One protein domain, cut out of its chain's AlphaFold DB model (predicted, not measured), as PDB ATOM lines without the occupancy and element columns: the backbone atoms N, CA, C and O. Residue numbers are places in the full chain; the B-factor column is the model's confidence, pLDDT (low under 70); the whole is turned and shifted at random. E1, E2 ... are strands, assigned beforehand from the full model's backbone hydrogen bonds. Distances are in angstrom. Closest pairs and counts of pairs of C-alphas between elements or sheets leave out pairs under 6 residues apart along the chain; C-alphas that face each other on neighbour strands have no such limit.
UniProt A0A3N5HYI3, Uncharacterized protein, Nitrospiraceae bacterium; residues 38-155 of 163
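AT A GLANCE: This is residues 38 to 155 of the 163 residues of an uncharacterized protein of Nitrospiraceae bacterium (UniProt A0A3N5HYI3). Three small twisted sheets follow one another in a fan, like neighbouring blades of part of a propeller: the sheet E5 to E8 is in the middle, with E1 to E4 over one of its faces and E9 to E11 over the other. The first strands of the blades, E1, E5 and E9, come near each other, while the last strands, E4, E8 and E11, spread apart. The printed part has 118 residues with no named helix and eleven named strands, E1 to E11 in chain order, and its class is all strand. Each sheet is antiparallel, with its strands side by side in chain order. The whole is compact, with a radius of gyration of the C-alphas of 13.6 A and spans of 45 by 32 by 23 A.

HOW THE PARTS SIT: One of the two four-stranded sheets holds E5 (residues 90 to 95), E6 (98 to 103), E7 (107 to 112) and E8 (115 to 120), a meander, each strand the antiparallel neighbour of the one before. Its edge strands are E5 and E8. E5 and E6 are a hairpin at 155 degrees, with N 93 and O 100 within hydrogen-bond range at 2.8 A. E6 and E7 are a hairpin too, with N 101 and O 109 2.8 A apart, and so are E7 and E8, with N 110 and O 117 2.8 A apart. The other four-stranded meander is E1 (residues 38 to 43), E2 (48 to 54), E3 (64 to 69) and E4 (75 to 80). In it N 41 and O 50 are 2.9 A apart across E1 and E2, N 51 and O 67 2.9 A across E2 and E3, and N 68 and O 76 2.8 A across E3 and E4. These two sheets are face to face, with 47 pairs of C-alphas within 10 A and their strands at 60 degrees. The closest C-alphas of E1 and E5 are those of Ser 43 and Ala 94, 6.2 A apart, and those of E2 and E5 are Thr 52 and Arg 91, 7.1 A apart. The third meander is E9 (residues 123 to 129), E10 (135 to 141) and E11 (150 to 154). N 128 and O 137 are 2.8 A apart across E9 and E10, and N 138 and O 151 are 2.8 A apart across E10 and E11. This sheet and the sheet E5 to E8 are face to face, which completes a stack of sheets, face to face in turn; here the strands are at 17 degrees. The closest C-alphas of E6 and E9 are those of Arg 102 and Ile 124, 6.7 A apart. E4 and E11 are apart, and so are E8 and E11.

IN THESE COORDINATES: E1 begins at C-alpha 38, at (4.396, 24.183, -103.488). The longer strands, from first to last C-alpha, are E2 with 19.7 A, E10 with 19.0 A and E9 with 18.0 A; E11 has 13.4 A. E5 begins at C-alpha 90, at (4.509, 15.536, -97.545), and its centre is 2.6 A from the mean of the C-alphas. E11 ends at C-alpha 154, at (10.157, 15.724, -77.392). All three sheets are strongly twisted.

THE WHOLE: The two C-alphas farthest apart are those of Asn 72 and Asn 144, at 45.3 A. The printed part has no cut and no long link; the links E2 to E3, E4 to E5 and E10 to E11 are short and the others are tight. The mean pLDDT of the printed part is 86.4, and residues 38 to 39 and 55 to 58 are under 70 in this predicted model.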
ATOM      1  N   VAL A  38       3.764  23.640-104.687       59.81
ATOM      2  CA  VAL A  38       4.396  24.183-103.488       59.81
ATOM      3  C   VAL A  38       3.384  24.276-102.368       59.81
ATOM      4  O   VAL A  38       2.338  24.916-102.475       59.81
ATOM      5  N   PHE A  39       3.731  23.665-101.247       62.06
ATOM      6  CA  PHE A  39       2.945  23.781-100.037       62.06
ATOM      7  C   PHE A  39       3.549  24.797 -99.081       62.06
ATOM      8  O   PHE A  39       4.765  24.834 -98.898       62.06
ATOM      9  N   ARG A  40       2.672  25.594 -98.464       73.12
ATOM     10  CA  ARG A  40       3.028  26.627 -97.489       73.12
ATOM     11  C   ARG A  40       2.696  26.168 -96.076       73.12
ATOM     12  O   ARG A  40       1.577  25.725 -95.818       73.12
ATOM     13  N   ASP A  41       3.648  26.355 -95.175       78.75
ATOM     14  CA  ASP A  41       3.470  26.229 -93.730       78.75
ATOM     15  C   ASP A  41       4.165  27.399 -93.010       78.75
ATOM     16  O   ASP A  41       4.894  28.178 -93.628       78.75
ATOM     17  N   VAL A  42       3.940  27.541 -91.706       84.06
ATOM     18  CA  VAL A  42       4.600  28.540 -90.859       84.06
ATOM     19  C   VAL A  42       5.371  27.826 -89.757       84.06
ATOM     20  O   VAL A  42       4.805  27.096 -88.946       84.06
ATOM     21  N   SER A  43       6.677  28.075 -89.677       85.75
ATOM     22  CA  SER A  43       7.488  27.648 -88.541       85.75
ATOM     23  C   SER A  43       7.516  28.752 -87.492       85.75
ATOM     24  O   SER A  43       8.251  29.727 -87.629       85.75
ATOM     25  N   ILE A  44       6.757  28.576 -86.409       81.56
ATOM     26  CA  ILE A  44       6.845  29.460 -85.234       81.56
ATOM     27  C   ILE A  44       8.251  29.387 -84.626       81.56
ATOM     28  O   ILE A  44       8.804  30.407 -84.234       81.56
ATOM     29  N   HIS A  45       8.850  28.194 -84.602       88.19
ATOM     30  CA  HIS A  45      10.187  27.980 -84.057       88.19
ATOM     31  C   HIS A  45      11.274  28.793 -84.773       88.19
ATOM     32  O   HIS A  45      12.104  29.425 -84.126       88.19
ATOM     33  N   ARG A  46      11.279  28.778 -86.109       86.75
ATOM     34  CA  ARG A  46      12.250  29.539 -86.913       86.75
ATOM     35  C   ARG A  46      11.802  30.964 -87.195       86.75
ATOM     36  O   ARG A  46      12.547  31.704 -87.824       86.75
ATOM     37  N   ASN A  47      10.595  31.314 -86.763       87.94
ATOM     38  CA  ASN A  47       9.904  32.517 -87.169       87.94
ATOM     39  C   ASN A  47       9.954  32.733 -88.693       87.94
ATOM     40  O   ASN A  47      10.442  33.756 -89.147       87.94
ATOM     41  N   ALA A  48       9.536  31.742 -89.484       86.75
ATOM     42  CA  ALA A  48       9.710  31.754 -90.939       86.75
ATOM     43  C   ALA A  48       8.567  31.044 -91.672       86.75
ATOM     44  O   ALA A  48       7.916  30.148 -91.123       86.75
ATOM     45  N   TYR A  49       8.363  31.397 -92.940       86.00
ATOM     46  CA  TYR A  49       7.526  30.630 -93.861       86.00
ATOM     47  C   TYR A  49       8.289  29.421 -94.380       86.00
ATOM     48  O   TYR A  49       9.457  29.530 -94.746       86.00
ATOM     49  N   VAL A  50       7.621  28.272 -94.427       85.88
ATOM     50  CA  VAL A  50       8.167  27.039 -94.991       85.88
ATOM     51  C   VAL A  50       7.508  26.794 -96.339       85.88
ATOM     52  O   VAL A  50       6.286  26.657 -96.417       85.88
ATOM     53  N   PHE A  51       8.325  26.692 -97.381       85.56
ATOM     54  CA  PHE A  51       7.908  26.241 -98.702       85.56
ATOM     55  C   PHE A  51       8.544  24.892 -98.989       85.56
ATOM     56  O   PHE A  51       9.692  24.643 -98.620       85.56
ATOM     57  N   THR A  52       7.802  24.000 -99.629       82.62
ATOM     58  CA  THR A  52       8.258  22.626 -99.852       82.62
ATOM     59  C   THR A  52       7.919  22.211-101.269       82.62
ATOM     60  O   THR A  52       6.776  22.409-101.685       82.62
ATOM     61  N   ARG A  53       8.869  21.599-101.978       78.94
ATOM     62  CA  ARG A  53       8.666  21.036-103.315       78.94
ATOM     63  C   ARG A  53       9.009  19.556-103.305       78.94
ATOM     64  O   ARG A  53      10.066  19.153-102.819       78.94
ATOM     65  N   HIS A  54       8.110  18.783-103.899       72.81
ATOM     66  CA  HIS A  54       8.326  17.404-104.304       72.81
ATOM     67  C   HIS A  54       8.056  17.317-105.798       72.81
ATOM     68  O   HIS A  54       6.995  17.736-106.247       72.81
ATOM     69  N   GLU A  55       9.011  16.809-106.573       64.94
ATOM     70  CA  GLU A  55       8.856  16.726-108.033       64.94
ATOM     71  C   GLU A  55       7.910  15.599-108.460       64.94
ATOM     72  O   GLU A  55       7.377  15.621-109.565       64.94
ATOM     73  N   SER A  56       7.663  14.628-107.579       65.88
ATOM     74  CA  SER A  56       6.730  13.537-107.828       65.88
ATOM     75  C   SER A  56       6.013  13.127-106.549       65.88
ATOM     76  O   SER A  56       6.636  12.823-105.536       65.88
ATOM     77  N   TYR A  57       4.682  13.059-106.621       67.94
ATOM     78  CA  TYR A  57       3.836  12.490-105.570       67.94
ATOM     79  C   TYR A  57       3.843  10.953-105.573       67.94
ATOM     80  O   TYR A  57       3.326  10.342-104.639       67.94
ATOM     81  N   ALA A  58       4.381  10.316-106.614       69.19
ATOM     82  CA  ALA A  58       4.322   8.865-106.797       69.19
ATOM     83  C   ALA A  58       5.648   8.158-106.483       69.19
ATOM     84  O   ALA A  58       5.670   6.932-106.399       69.19
ATOM     85  N   ASP A  59       6.737   8.907-106.305       78.06
ATOM     86  CA  ASP A  59       8.080   8.346-106.241       78.06
ATOM     87  C   ASP A  59       8.756   8.584-104.882       78.06
ATOM     88  O   ASP A  59       8.647   9.645-104.272       78.06
ATOM     89  N   THR A  60       9.462   7.562-104.405       85.12
ATOM     90  CA  THR A  60      10.284   7.587-103.189       85.12
ATOM     91  C   THR A  60      11.768   7.797-103.485       85.12
ATOM     92  O   THR A  60      12.561   7.863-102.550       85.12
ATOM     93  N   THR A  61      12.163   7.855-104.760       85.69
ATOM     94  CA  THR A  61      13.562   7.995-105.202       85.69
ATOM     95  C   THR A  61      13.969   9.437-105.500       85.69
ATOM     96  O   THR A  61      15.160   9.744-105.538       85.69
ATOM     97  N   THR A  62      13.003  10.344-105.628       83.12
ATOM     98  CA  THR A  62      13.265  11.762-105.871       83.12
ATOM     99  C   THR A  62      13.510  12.519-104.564       83.12
ATOM    100  O   THR A  62      12.793  12.346-103.576       83.12
ATOM    101  N   LYS A  63      14.532  13.384-104.557       85.19
ATOM    102  CA  LYS A  63      14.830  14.267-103.423       85.19
ATOM    103  C   LYS A  63      13.748  15.336-103.273       85.19
ATOM    104  O   LYS A  63      13.227  15.860-104.255       85.19
ATOM    105  N   GLY A  64      13.431  15.673-102.029       84.81
ATOM    106  CA  GLY A  64      12.621  16.848-101.718       84.81
ATOM    107  C   GLY A  64      13.493  18.092-101.592       84.81
ATOM    108  O   GLY A  64      14.706  17.999-101.408       84.81
ATOM    109  N   ARG A  65      12.875  19.271-101.621       87.25
ATOM    110  CA  ARG A  65      13.543  20.517-101.235       87.25
ATOM    111  C   ARG A  65      12.631  21.353-100.357       87.25
ATOM    112  O   ARG A  65      11.427  21.450-100.607       87.25
ATOM    113  N   VAL A  66      13.218  21.953 -99.330       88.88
ATOM    114  CA  VAL A  66      12.542  22.905 -98.450       88.88
ATOM    115  C   VAL A  66      13.226  24.256 -98.506       88.88
ATOM    116  O   VAL A  66      14.449  24.336 -98.628       88.88
ATOM    117  N   TRP A  67      12.429  25.310 -98.377       88.56
ATOM    118  CA  TRP A  67      12.895  26.680 -98.235       88.56
ATOM    119  C   TRP A  67      12.297  27.304 -96.980       88.56
ATOM    120  O   TRP A  67      11.123  27.090 -96.671       88.56
ATOM    121  N   LEU A  68      13.112  28.081 -96.275       89.81
ATOM    122  CA  LEU A  68      12.712  28.946 -95.178       89.81
ATOM    123  C   LEU A  68      12.843  30.390 -95.638       89.81
ATOM    124  O   LEU A  68      13.947  30.823 -95.951       89.81
ATOM    125  N   LEU A  69      11.731  31.117 -95.649       86.06
ATOM    126  CA  LEU A  69      11.708  32.554 -95.892       86.06
ATOM    127  C   LEU A  69      11.496  33.271 -94.560       86.06
ATOM    128  O   LEU A  69      10.430  33.170 -93.945       86.06
ATOM    129  N   SER A  70      12.540  33.953 -94.109       85.06
ATOM    130  CA  SER A  70      12.531  34.732 -92.873       85.06
ATOM    131  C   SER A  70      11.841  36.092 -93.086       85.06
ATOM    132  O   SER A  70      11.836  36.596 -94.208       85.06
ATOM    133  N   PRO A  71      11.303  36.736 -92.033       80.62
ATOM    134  CA  PRO A  71      10.632  38.035 -92.125       80.62
ATOM    135  C   PRO A  71      11.512  39.164 -92.668       80.62
ATOM    136  O   PRO A  71      10.998  40.120 -93.223       80.62
ATOM    137  N   ASN A  72      12.835  39.046 -92.532       82.06
ATOM    138  CA  ASN A  72      13.808  39.986 -93.094       82.06
ATOM    139  C   ASN A  72      14.145  39.708 -94.576       82.06
ATOM    140  O   ASN A  72      15.152  40.206 -95.070       82.06
ATOM    141  N   GLY A  73      13.383  38.842 -95.251       78.62
ATOM    142  CA  GLY A  73      13.596  38.465 -96.648       78.62
ATOM    143  C   GLY A  73      14.703  37.432 -96.886       78.62
ATOM    144  O   GLY A  73      14.925  37.028 -98.024       78.62
ATOM    145  N   GLN A  74      15.404  36.951 -95.851       83.62
ATOM    146  CA  GLN A  74      16.437  35.930 -96.046       83.62
ATOM    147  C   GLN A  74      15.821  34.572 -96.401       83.62
ATOM    148  O   GLN A  74      14.986  34.047 -95.657       83.62
ATOM    149  N   ILE A  75      16.303  33.979 -97.497       85.44
ATOM    150  CA  ILE A  75      15.948  32.622 -97.920       85.44
ATOM    151  C   ILE A  75      17.058  31.648 -97.526       85.44
ATOM    152  O   ILE A  75      18.221  31.824 -97.885       85.44
ATOM    153  N   GLN A  76      16.682  30.570 -96.848       88.25
ATOM    154  CA  GLN A  76      17.522  29.388 -96.674       88.25
ATOM    155  C   GLN A  76      16.880  28.218 -97.403       88.25
ATOM    156  O   GLN A  76      15.657  28.107 -97.434       88.25
ATOM    157  N   SER A  77      17.683  27.324 -97.970       88.75
ATOM    158  CA  SER A  77      17.186  26.110 -98.610       88.75
ATOM    159  C   SER A  77      17.914  24.881 -98.095       88.75
ATOM    160  O   SER A  77      19.045  24.955 -97.610       88.75
ATOM    161  N   ARG A  78      17.237  23.737 -98.167       88.44
ATOM    162  CA  ARG A  78      17.822  22.440 -97.847       88.44
ATOM    163  C   ARG A  78      17.242  21.364 -98.746       88.44
ATOM    164  O   ARG A  78      16.022  21.239 -98.871       88.44
ATOM    165  N   ASP A  79      18.137  20.569 -99.314       89.19
ATOM    166  CA  ASP A  79      17.769  19.322 -99.968       89.19
ATOM    167  C   ASP A  79      17.414  18.280 -98.915       89.19
ATOM    168  O   ASP A  79      18.077  18.138 -97.886       89.19
ATOM    169  N   MET A  80      16.337  17.560 -99.179       89.44
ATOM    170  CA  MET A  80      15.887  16.452 -98.363       89.44
ATOM    171  C   MET A  80      16.191  15.159 -99.113       89.44
ATOM    172  O   MET A  80      15.883  15.068-100.307       89.44
ATOM    173  N   PRO A  81      16.802  14.162 -98.453       89.00
ATOM    174  CA  PRO A  81      17.181  12.926 -99.122       89.00
ATOM    175  C   PRO A  81      15.947  12.216 -99.684       89.00
ATOM    176  O   PRO A  81      14.829  12.424 -99.233       89.00
ATOM    177  N   ALA A  82      16.129  11.365-100.683       88.94
ATOM    178  CA  ALA A  82      15.051  10.484-101.110       88.94
ATOM    179  C   ALA A  82      14.722   9.471 -99.997       88.94
ATOM    180  O   ALA A  82      15.565   9.164 -99.148       88.94
ATOM    181  N   GLY A  83      13.509   8.929 -99.986       89.50
ATOM    182  CA  GLY A  83      13.141   7.917 -99.004       89.50
ATOM    183  C   GLY A  83      11.685   7.494 -99.069       89.50
ATOM    184  O   GLY A  83      10.864   8.095 -99.761       89.50
ATOM    185  N   GLU A  84      11.347   6.464 -98.287       89.75
ATOM    186  CA  GLU A  84       9.992   5.896 -98.232       89.75
ATOM    187  C   GLU A  84       8.904   6.938 -97.935       89.75
ATOM    188  O   GLU A  84       7.750   6.737 -98.299       89.75
ATOM    189  N   TRP A  85       9.268   8.041 -97.289       87.94
ATOM    190  CA  TRP A  85       8.396   9.136 -96.895       87.94
ATOM    191  C   TRP A  85       8.083  10.111 -98.041       87.94
ATOM    192  O   TRP A  85       7.132  10.875 -97.912       87.94
ATOM    193  N   GLY A  86       8.856  10.094 -99.135       84.31
ATOM    194  CA  GLY A  86       8.800  11.080-100.222       84.31
ATOM    195  C   GLY A  86       7.582  10.974-101.143       84.31
ATOM    196  O   GLY A  86       7.268  11.935-101.837       84.31
ATOM    197  N   ALA A  87       6.865   9.847-101.111       82.81
ATOM    198  CA  ALA A  87       5.661   9.649-101.910       82.81
ATOM    199  C   ALA A  87       4.396  10.150-101.188       82.81
ATOM    200  O   ALA A  87       4.156   9.850-100.013       82.81
ATOM    201  N   GLY A  88       3.522  10.822-101.936       81.44
ATOM    202  CA  GLY A  88       2.245  11.365-101.487       81.44
ATOM    203  C   GLY A  88       2.342  12.800-100.970       81.44
ATOM    204  O   GLY A  88       3.214  13.572-101.356       81.44
ATOM    205  N   SER A  89       1.396  13.192-100.112       84.56
ATOM    206  CA  SER A  89       1.394  14.529 -99.512       84.56
ATOM    207  C   SER A  89       2.370  14.583 -98.341       84.56
ATOM    208  O   SER A  89       2.126  13.988 -97.284       84.56
ATOM    209  N   VAL A  90       3.464  15.315 -98.542       88.06
ATOM    210  CA  VAL A  90       4.509  15.536 -97.545       88.06
ATOM    211  C   VAL A  90       4.468  16.988 -97.066       88.06
ATOM    212  O   VAL A  90       4.232  17.923 -97.837       88.06
ATOM    213  N   ARG A  91       4.662  17.184 -95.763       89.00
ATOM    214  CA  ARG A  91       4.911  18.488 -95.139       89.00
ATOM    215  C   ARG A  91       6.156  18.410 -94.285       89.00
ATOM    216  O   ARG A  91       6.478  17.353 -93.747       89.00
ATOM    217  N   TYR A  92       6.809  19.548 -94.127       91.50
ATOM    218  CA  TYR A  92       8.021  19.667 -93.341       91.50
ATOM    219  C   TYR A  92       7.828  20.740 -92.287       91.50
ATOM    220  O   TYR A  92       7.381  21.842 -92.594       91.50
ATOM    221  N   HIS A  93       8.210  20.430 -91.055       92.31
ATOM    222  CA  HIS A  93       8.191  21.385 -89.962       92.31
ATOM    223  C   HIS A  93       9.596  21.492 -89.380       92.31
ATOM    224  O   HIS A  93      10.181  20.492 -88.959       92.31
ATOM    225  N   ALA A  94      10.153  22.700 -89.368       93.19
ATOM    226  CA  ALA A  94      11.469  22.925 -88.791       93.19
ATOM    227  C   ALA A  94      11.419  22.729 -87.269       93.19
ATOM    228  O   ALA A  94      10.576  23.319 -86.591       93.19
ATOM    229  N   ILE A  95      12.350  21.932 -86.751       94.00
ATOM    230  CA  ILE A  95      12.602  21.718 -85.320       94.00
ATOM    231  C   ILE A  95      14.022  22.216 -84.987       94.00
ATOM    232  O   ILE A  95      14.749  22.680 -85.876       94.00
ATOM    233  N   LYS A  96      14.425  22.143 -83.713       91.94
ATOM    234  CA  LYS A  96      15.698  22.716 -83.243       91.94
ATOM    235  C   LYS A  96      16.911  22.196 -84.019       91.94
ATOM    236  O   LYS A  96      17.669  22.996 -84.565       91.94
ATOM    237  N   ASP A  97      17.018  20.877 -84.150       91.06
ATOM    238  CA  ASP A  97      18.197  20.211 -84.724       91.06
ATOM    239  C   ASP A  97      17.900  19.506 -86.060       91.06
ATOM    240  O   ASP A  97      18.606  18.591 -86.475       91.06
ATOM    241  N   GLY A  98      16.840  19.912 -86.766       93.44
ATOM    242  CA  GLY A  98      16.475  19.269 -88.023       93.44
ATOM    243  C   GLY A  98      15.064  19.571 -88.496       93.44
ATOM    244  O   GLY A  98      14.556  20.684 -88.343       93.44
ATOM    245  N   TRP A  99      14.435  18.554 -89.074       94.00
ATOM    246  CA  TRP A  99      13.102  18.650 -89.645       94.00
ATOM    247  C   TRP A  99      12.235  17.470 -89.253       94.00
ATOM    248  O   TRP A  99      12.655  16.316 -89.292       94.00
ATOM    249  N   LEU A 100      10.989  17.777 -88.936       94.00
ATOM    250  CA  LEU A 100       9.926  16.804 -88.849       94.00
ATOM    251  C   LEU A 100       9.272  16.671 -90.222       94.00
ATOM    252  O   LEU A 100       8.793  17.660 -90.777       94.00
ATOM    253  N   ILE A 101       9.223  15.458 -90.752       93.69
ATOM    254  CA  ILE A 101       8.578  15.147 -92.022       93.69
ATOM    255  C   ILE A 101       7.252  14.454 -91.718       93.69
ATOM    256  O   ILE A 101       7.202  13.377 -91.121       93.69
ATOM    257  N   ARG A 102       6.166  15.084 -92.148       92.38
ATOM    258  CA  ARG A 102       4.805  14.569 -92.059       92.38
ATOM    259  C   ARG A 102       4.414  13.993 -93.412       92.38
ATOM    260  O   ARG A 102       4.013  14.741 -94.302       92.38
ATOM    261  N   ALA A 103       4.487  12.675 -93.549       91.69
ATOM    262  CA  ALA A 103       3.998  11.972 -94.727       91.69
ATOM    263  C   ALA A 103       2.579  11.457 -94.445       91.69
ATOM    264  O   ALA A 103       2.397  10.511 -93.675       91.69
ATOM    265  N   LEU A 104       1.572  12.089 -95.061       88.69
ATOM    266  CA  LEU A 104       0.142  11.968 -94.723       88.69
ATOM    267  C   LEU A 104      -0.336  10.529 -94.468       88.69
ATOM    268  O   LEU A 104      -1.101  10.301 -93.535       88.69
ATOM    269  N   THR A 105       0.101   9.568 -95.282       88.19
ATOM    270  CA  THR A 105      -0.316   8.155 -95.209       88.19
ATOM    271  C   THR A 105       0.785   7.206 -94.741       88.19
ATOM    272  O   THR A 105       0.524   6.019 -94.565       88.19
ATOM    273  N   ARG A 106       2.014   7.699 -94.556       89.44
ATOM    274  CA  ARG A 106       3.197   6.856 -94.314       89.44
ATOM    275  C   ARG A 106       3.776   7.011 -92.915       89.44
ATOM    276  O   ARG A 106       4.459   6.099 -92.443       89.44
ATOM    277  N   GLY A 107       3.453   8.111 -92.244       92.56
ATOM    278  CA  GLY A 107       3.813   8.348 -90.859       92.56
ATOM    279  C   GLY A 107       4.681   9.581 -90.661       92.56
ATOM    280  O   GLY A 107       4.705  10.510 -91.474       92.56
ATOM    281  N   LEU A 108       5.346   9.590 -89.511       93.19
ATOM    282  CA  LEU A 108       6.144  10.694 -89.011       93.19
ATOM    283  C   LEU A 108       7.609  10.314 -89.103       93.19
ATOM    284  O   LEU A 108       7.995   9.254 -88.608       93.19
ATOM    285  N   TYR A 109       8.421  11.193 -89.670       94.75
ATOM    286  CA  TYR A 109       9.855  10.983 -89.788       94.75
ATOM    287  C   TYR A 109      10.613  12.186 -89.239       94.75
ATOM    288  O   TYR A 109      10.106  13.307 -89.196       94.75
ATOM    289  N   LEU A 110      11.838  11.934 -88.810       94.56
ATOM    290  CA  LEU A 110      12.772  12.910 -88.283       94.56
ATOM    291  C   LEU A 110      14.002  12.933 -89.183       94.56
ATOM    292  O   LEU A 110      14.634  11.896 -89.368       94.56
ATOM    293  N   ALA A 111      14.337  14.105 -89.715       93.75
ATOM    294  CA  ALA A 111      15.510  14.331 -90.546       93.75
ATOM    295  C   ALA A 111      16.535  15.216 -89.820       93.75
ATOM    296  O   ALA A 111      16.292  16.405 -89.592       93.75
ATOM    297  N   VAL A 112      17.697  14.649 -89.494       92.31
ATOM    298  CA  VAL A 112      18.829  15.322 -88.835       92.31
ATOM    299  C   VAL A 112      20.074  15.086 -89.686       92.31
ATOM    300  O   VAL A 112      20.477  13.945 -89.899       92.31
ATOM    301  N   GLY A 113      20.662  16.157 -90.227       89.00
ATOM    302  CA  GLY A 113      21.665  16.032 -91.294       89.00
ATOM    303  C   GLY A 113      21.138  15.213 -92.483       89.00
ATOM    304  O   GLY A 113      20.027  15.446 -92.958       89.00
ATOM    305  N   GLU A 114      21.903  14.224 -92.930       88.75
ATOM    306  CA  GLU A 114      21.496  13.313 -94.013       88.75
ATOM    307  C   GLU A 114      20.660  12.117 -93.522       88.75
ATOM    308  O   GLU A 114      20.132  11.345 -94.321       88.75
ATOM    309  N   GLN A 115      20.524  11.938 -92.206       91.88
ATOM    310  CA  GLN A 115      19.809  10.802 -91.642       91.88
ATOM    311  C   GLN A 115      18.315  11.101 -91.533       91.88
ATOM    312  O   GLN A 115      17.913  12.080 -90.901       91.88
ATOM    313  N   VAL A 116      17.484  10.201 -92.070       93.38
ATOM    314  CA  VAL A 116      16.031  10.209 -91.863       93.38
ATOM    315  C   VAL A 116      15.605   8.955 -91.116       93.38
ATOM    316  O   VAL A 116      15.918   7.843 -91.526       93.38
ATOM    317  N   THR A 117      14.882   9.129 -90.012       94.06
ATOM    318  CA  THR A 117      14.400   8.035 -89.160       94.06
ATOM    319  C   THR A 117      12.890   8.107 -89.005       94.06
ATOM    320  O   THR A 117      12.341   9.175 -88.737       94.06
ATOM    321  N   LYS A 118      12.202   6.973 -89.150       94.06
ATOM    322  CA  LYS A 118      10.761   6.873 -88.902       94.06
ATOM    323  C   LYS A 118      10.491   6.881 -87.398       94.06
ATOM    324  O   LYS A 118      11.000   6.036 -86.673       94.06
ATOM    325  N   ILE A 119       9.692   7.840 -86.940       92.69
ATOM    326  CA  ILE A 119       9.320   8.017 -85.530       92.69
ATOM    327  C   ILE A 119       8.019   7.282 -85.215       92.69
ATOM    328  O   ILE A 119       7.894   6.664 -84.161       92.69
ATOM    329  N   ALA A 120       7.041   7.347 -86.120       90.50
ATOM    330  CA  ALA A 120       5.749   6.704 -85.923       90.50
ATOM    331  C   ALA A 120       5.109   6.314 -87.259       90.50
ATOM    332  O   ALA A 120       5.189   7.059 -88.235       90.50
ATOM    333  N   SER A 121       4.439   5.163 -87.290       91.00
ATOM    334  CA  SER A 121       3.633   4.713 -88.429       91.00
ATOM    335  C   SER A 121       2.173   5.126 -88.247       91.00
ATOM    336  O   SER A 121       1.661   5.107 -87.128       91.00
ATOM    337  N   GLY A 122       1.494   5.461 -89.344       88.19
ATOM    338  CA  GLY A 122       0.073   5.807 -89.331       88.19
ATOM    339  C   GLY A 122      -0.263   7.017 -90.196       88.19
ATOM    340  O   GLY A 122       0.612   7.636 -90.799       88.19
ATOM    341  N   GLY A 123      -1.552   7.351 -90.260       89.19
ATOM    342  CA  GLY A 123      -2.025   8.510 -91.014       89.19
ATOM    343  C   GLY A 123      -1.931   9.790 -90.185       89.19
ATOM    344  O   GLY A 123      -2.514   9.849 -89.104       89.19
ATOM    345  N   ILE A 124      -1.259  10.829 -90.679       90.06
ATOM    346  CA  ILE A 124      -1.033  12.072 -89.922       90.06
ATOM    347  C   ILE A 124      -1.833  13.213 -90.515       90.06
ATOM    348  O   ILE A 124      -1.633  13.576 -91.668       90.06
ATOM    349  N   ARG A 125      -2.706  13.819 -89.711       88.25
ATOM    350  CA  ARG A 125      -3.494  14.977 -90.143       88.25
ATOM    351  C   ARG A 125      -2.718  16.263 -89.966       88.25
ATOM    352  O   ARG A 125      -2.540  16.983 -90.939       88.25
ATOM    353  N   ASP A 126      -2.218  16.493 -88.754       87.19
ATOM    354  CA  ASP A 126      -1.579  17.750 -88.382       87.19
ATOM    355  C   ASP A 126      -0.397  17.555 -87.442       87.19
ATOM    356  O   ASP A 126      -0.295  16.551 -86.736       87.19
ATOM    357  N   ALA A 127       0.493  18.542 -87.441       90.38
ATOM    358  CA  ALA A 127       1.588  18.656 -86.498       90.38
ATOM    359  C   ALA A 127       1.832  20.136 -86.182       90.38
ATOM    360  O   ALA A 127       1.674  20.991 -87.051       90.38
ATOM    361  N   ALA A 128       2.223  20.427 -84.947       89.94
ATOM    362  CA  ALA A 128       2.595  21.760 -84.500       89.94
ATOM    363  C   ALA A 128       3.891  21.678 -83.695       89.94
ATOM    364  O   ALA A 128       3.988  20.908 -82.738       89.94
ATOM    365  N   VAL A 129       4.882  22.477 -84.085       91.88
ATOM    366  CA  VAL A 129       6.173  22.567 -83.399       91.88
ATOM    367  C   VAL A 129       6.125  23.715 -82.395       91.88
ATOM    368  O   VAL A 129       5.742  24.834 -82.733       91.88
ATOM    369  N   SER A 130       6.522  23.435 -81.158       89.06
ATOM    370  CA  SER A 130       6.662  24.440 -80.099       89.06
ATOM    371  C   SER A 130       7.699  25.523 -80.448       89.06
ATOM    372  O   SER A 130       8.626  25.258 -81.214       89.06
ATOM    373  N   PRO A 131       7.613  26.734 -79.863       89.50
ATOM    374  CA  PRO A 131       8.522  27.839 -80.191       89.50
ATOM    375  C   PRO A 131      10.015  27.531 -79.985       89.50
ATOM    376  O   PRO A 131      10.860  27.984 -80.752       89.50
ATOM    377  N   ASN A 132      10.365  26.708 -78.994       88.94
ATOM    378  CA  ASN A 132      11.757  26.306 -78.762       88.94
ATOM    379  C   ASN A 132      12.258  25.220 -79.739       88.94
ATOM    380  O   ASN A 132      13.420  24.826 -79.668       88.94
ATOM    381  N   GLY A 133      11.394  24.724 -80.633       90.44
ATOM    382  CA  GLY A 133      11.732  23.709 -81.628       90.44
ATOM    383  C   GLY A 133      11.915  22.306 -81.060       90.44
ATOM    384  O   GLY A 133      12.331  21.418 -81.798       90.44
ATOM    385  N   CYS A 134      11.643  22.094 -79.772       93.00
ATOM    386  CA  CYS A 134      11.995  20.862 -79.073       93.00
ATOM    387  C   CYS A 134      10.830  19.908 -78.872       93.00
ATOM    388  O   CYS A 134      11.048  18.703 -78.791       93.00
ATOM    389  N   ASN A 135       9.611  20.429 -78.794       91.81
ATOM    390  CA  ASN A 135       8.403  19.632 -78.621       91.81
ATOM    391  C   ASN A 135       7.500  19.763 -79.839       91.81
ATOM    392  O   ASN A 135       7.391  20.847 -80.419       91.81
ATOM    393  N   VAL A 136       6.817  18.681 -80.188       92.12
ATOM    394  CA  VAL A 136       5.844  18.657 -81.275       92.12
ATOM    395  C   VAL A 136       4.578  17.962 -80.816       92.12
ATOM    396  O   VAL A 136       4.634  16.843 -80.315       92.12
ATOM    397  N   ALA A 137       3.437  18.610 -81.028       91.94
ATOM    398  CA  ALA A 137       2.130  17.979 -80.926       91.94
ATOM    399  C   ALA A 137       1.728  17.436 -82.303       91.94
ATOM    400  O   ALA A 137       1.715  18.187 -83.275       91.94
ATOM    401  N   VAL A 138       1.403  16.148 -82.401       91.31
ATOM    402  CA  VAL A 138       1.045  15.479 -83.660       91.31
ATOM    403  C   VAL A 138      -0.328  14.842 -83.537       91.31
ATOM    404  O   VAL A 138      -0.565  14.047 -82.631       91.31
ATOM    405  N   LYS A 139      -1.222  15.174 -84.468       90.81
ATOM    406  CA  LYS A 139      -2.556  14.592 -84.605       90.81
ATOM    407  C   LYS A 139      -2.508  13.464 -85.631       90.81
ATOM    408  O   LYS A 139      -2.464  13.720 -86.838       90.81
ATOM    409  N   MET A 140      -2.527  12.219 -85.170       89.56
ATOM    410  CA  MET A 140      -2.348  11.059 -86.045       89.56
ATOM    411  C   MET A 140      -3.194   9.861 -85.633       89.56
ATOM    412  O   MET A 140      -3.555   9.707 -84.474       89.56
ATOM    413  N   ASN A 141      -3.513   9.024 -86.614       89.00
ATOM    414  CA  ASN A 141      -4.163   7.740 -86.426       89.00
ATOM    415  C   ASN A 141      -3.074   6.680 -86.231       89.00
ATOM    416  O   ASN A 141      -2.423   6.277 -87.199       89.00
ATOM    417  N   PHE A 142      -2.843   6.297 -84.976       75.31
ATOM    418  CA  PHE A 142      -1.926   5.220 -84.618       75.31
ATOM    419  C   PHE A 142      -2.574   3.860 -84.875       75.31
ATOM    420  O   PHE A 142      -3.789   3.697 -84.767       75.31
ATOM    421  N   ALA A 143      -1.750   2.856 -85.177       72.69
ATOM    422  CA  ALA A 143      -2.227   1.483 -85.275       72.69
ATOM    423  C   ALA A 143      -2.961   1.088 -83.981       72.69
ATOM    424  O   ALA A 143      -2.431   1.272 -82.888       72.69
ATOM    425  N   ASN A 144      -4.163   0.527 -84.126       74.50
ATOM    426  CA  ASN A 144      -5.038   0.081 -83.034       74.50
ATOM    427  C   ASN A 144      -5.689   1.191 -82.187       74.50
ATOM    428  O   ASN A 144      -6.268   0.891 -81.144       74.50
ATOM    429  N   GLU A 145      -5.678   2.448 -82.636       76.50
ATOM    430  CA  GLU A 145      -6.400   3.541 -81.977       76.50
ATOM    431  C   GLU A 145      -7.564   4.036 -82.851       76.50
ATOM    432  O   GLU A 145      -7.464   4.124 -84.074       76.50
ATOM    433  N   ARG A 146      -8.716   4.352 -82.240       77.62
ATOM    434  CA  ARG A 146      -9.831   4.973 -82.971       77.62
ATOM    435  C   ARG A 146      -9.606   6.479 -83.079       77.62
ATOM    436  O   ARG A 146      -9.459   7.166 -82.072       77.62
ATOM    437  N   GLY A 147      -9.688   7.002 -84.300       84.12
ATOM    438  CA  GLY A 147      -9.666   8.438 -84.572       84.12
ATOM    439  C   GLY A 147      -8.262   9.002 -84.793       84.12
ATOM    440  O   GLY A 147      -7.394   8.341 -85.350       84.12
ATOM    441  N   TYR A 148      -8.073  10.267 -84.414       85.12
ATOM    442  CA  TYR A 148      -6.805  10.989 -84.554       85.12
ATOM    443  C   TYR A 148      -6.432  11.662 -83.226       85.12
ATOM    444  O   TYR A 148      -6.633  12.876 -83.090       85.12
ATOM    445  N   PRO A 149      -5.962  10.902 -82.224       88.06
ATOM    446  CA  PRO A 149      -5.465  11.491 -80.990       88.06
ATOM    447  C   PRO A 149      -4.260  12.398 -81.247       88.06
ATOM    448  O   PRO A 149      -3.548  12.278 -82.249       88.06
ATOM    449  N   VAL A 150      -4.045  13.326 -80.314       86.38
ATOM    450  CA  VAL A 150      -2.877  14.206 -80.301       86.38
ATOM    451  C   VAL A 150      -1.831  13.613 -79.364       86.38
ATOM    452  O   VAL A 150      -2.144  13.299 -78.216       86.38
ATOM    453  N   ARG A 151      -0.588  13.479 -79.829       86.50
ATOM    454  CA  ARG A 151       0.549  13.075 -78.992       86.50
ATOM    455  C   ARG A 151       1.659  14.104 -79.014       86.50
ATOM    456  O   ARG A 151       1.925  14.717 -80.044       86.50
ATOM    457  N   LEU A 152       2.289  14.275 -77.859       88.62
ATOM    458  CA  LEU A 152       3.436  15.148 -77.679       88.62
ATOM    459  C   LEU A 152       4.720  14.327 -77.824       88.62
ATOM    460  O   LEU A 152       4.853  13.275 -77.203       88.62
ATOM    461  N   ILE A 153       5.653  14.809 -78.640       89.50
ATOM    462  CA  ILE A 153       6.959  14.190 -78.874       89.50
ATOM    463  C   ILE A 153       8.037  15.230 -78.571       89.50
ATOM    464  O   ILE A 153       8.004  16.327 -79.132       89.50
ATOM    465  N   SER A 154       8.991  14.887 -77.704       90.81
ATOM    466  CA  SER A 154      10.157  15.724 -77.392       90.81
ATOM    467  C   SER A 154      11.401  15.217 -78.121       90.81
ATOM    468  O   SER A 154      11.765  14.048 -77.998       90.81
ATOM    469  N   PHE A 155      12.071  16.113 -78.842       84.12
ATOM    470  CA  PHE A 155      13.290  15.851 -79.617       84.12
ATOM    471  C   PHE A 155      14.552  16.356 -78.920       84.12
ATOM    472  O   PHE A 155      15.617  15.769 -79.068       84.12
TER     473      PHE A 155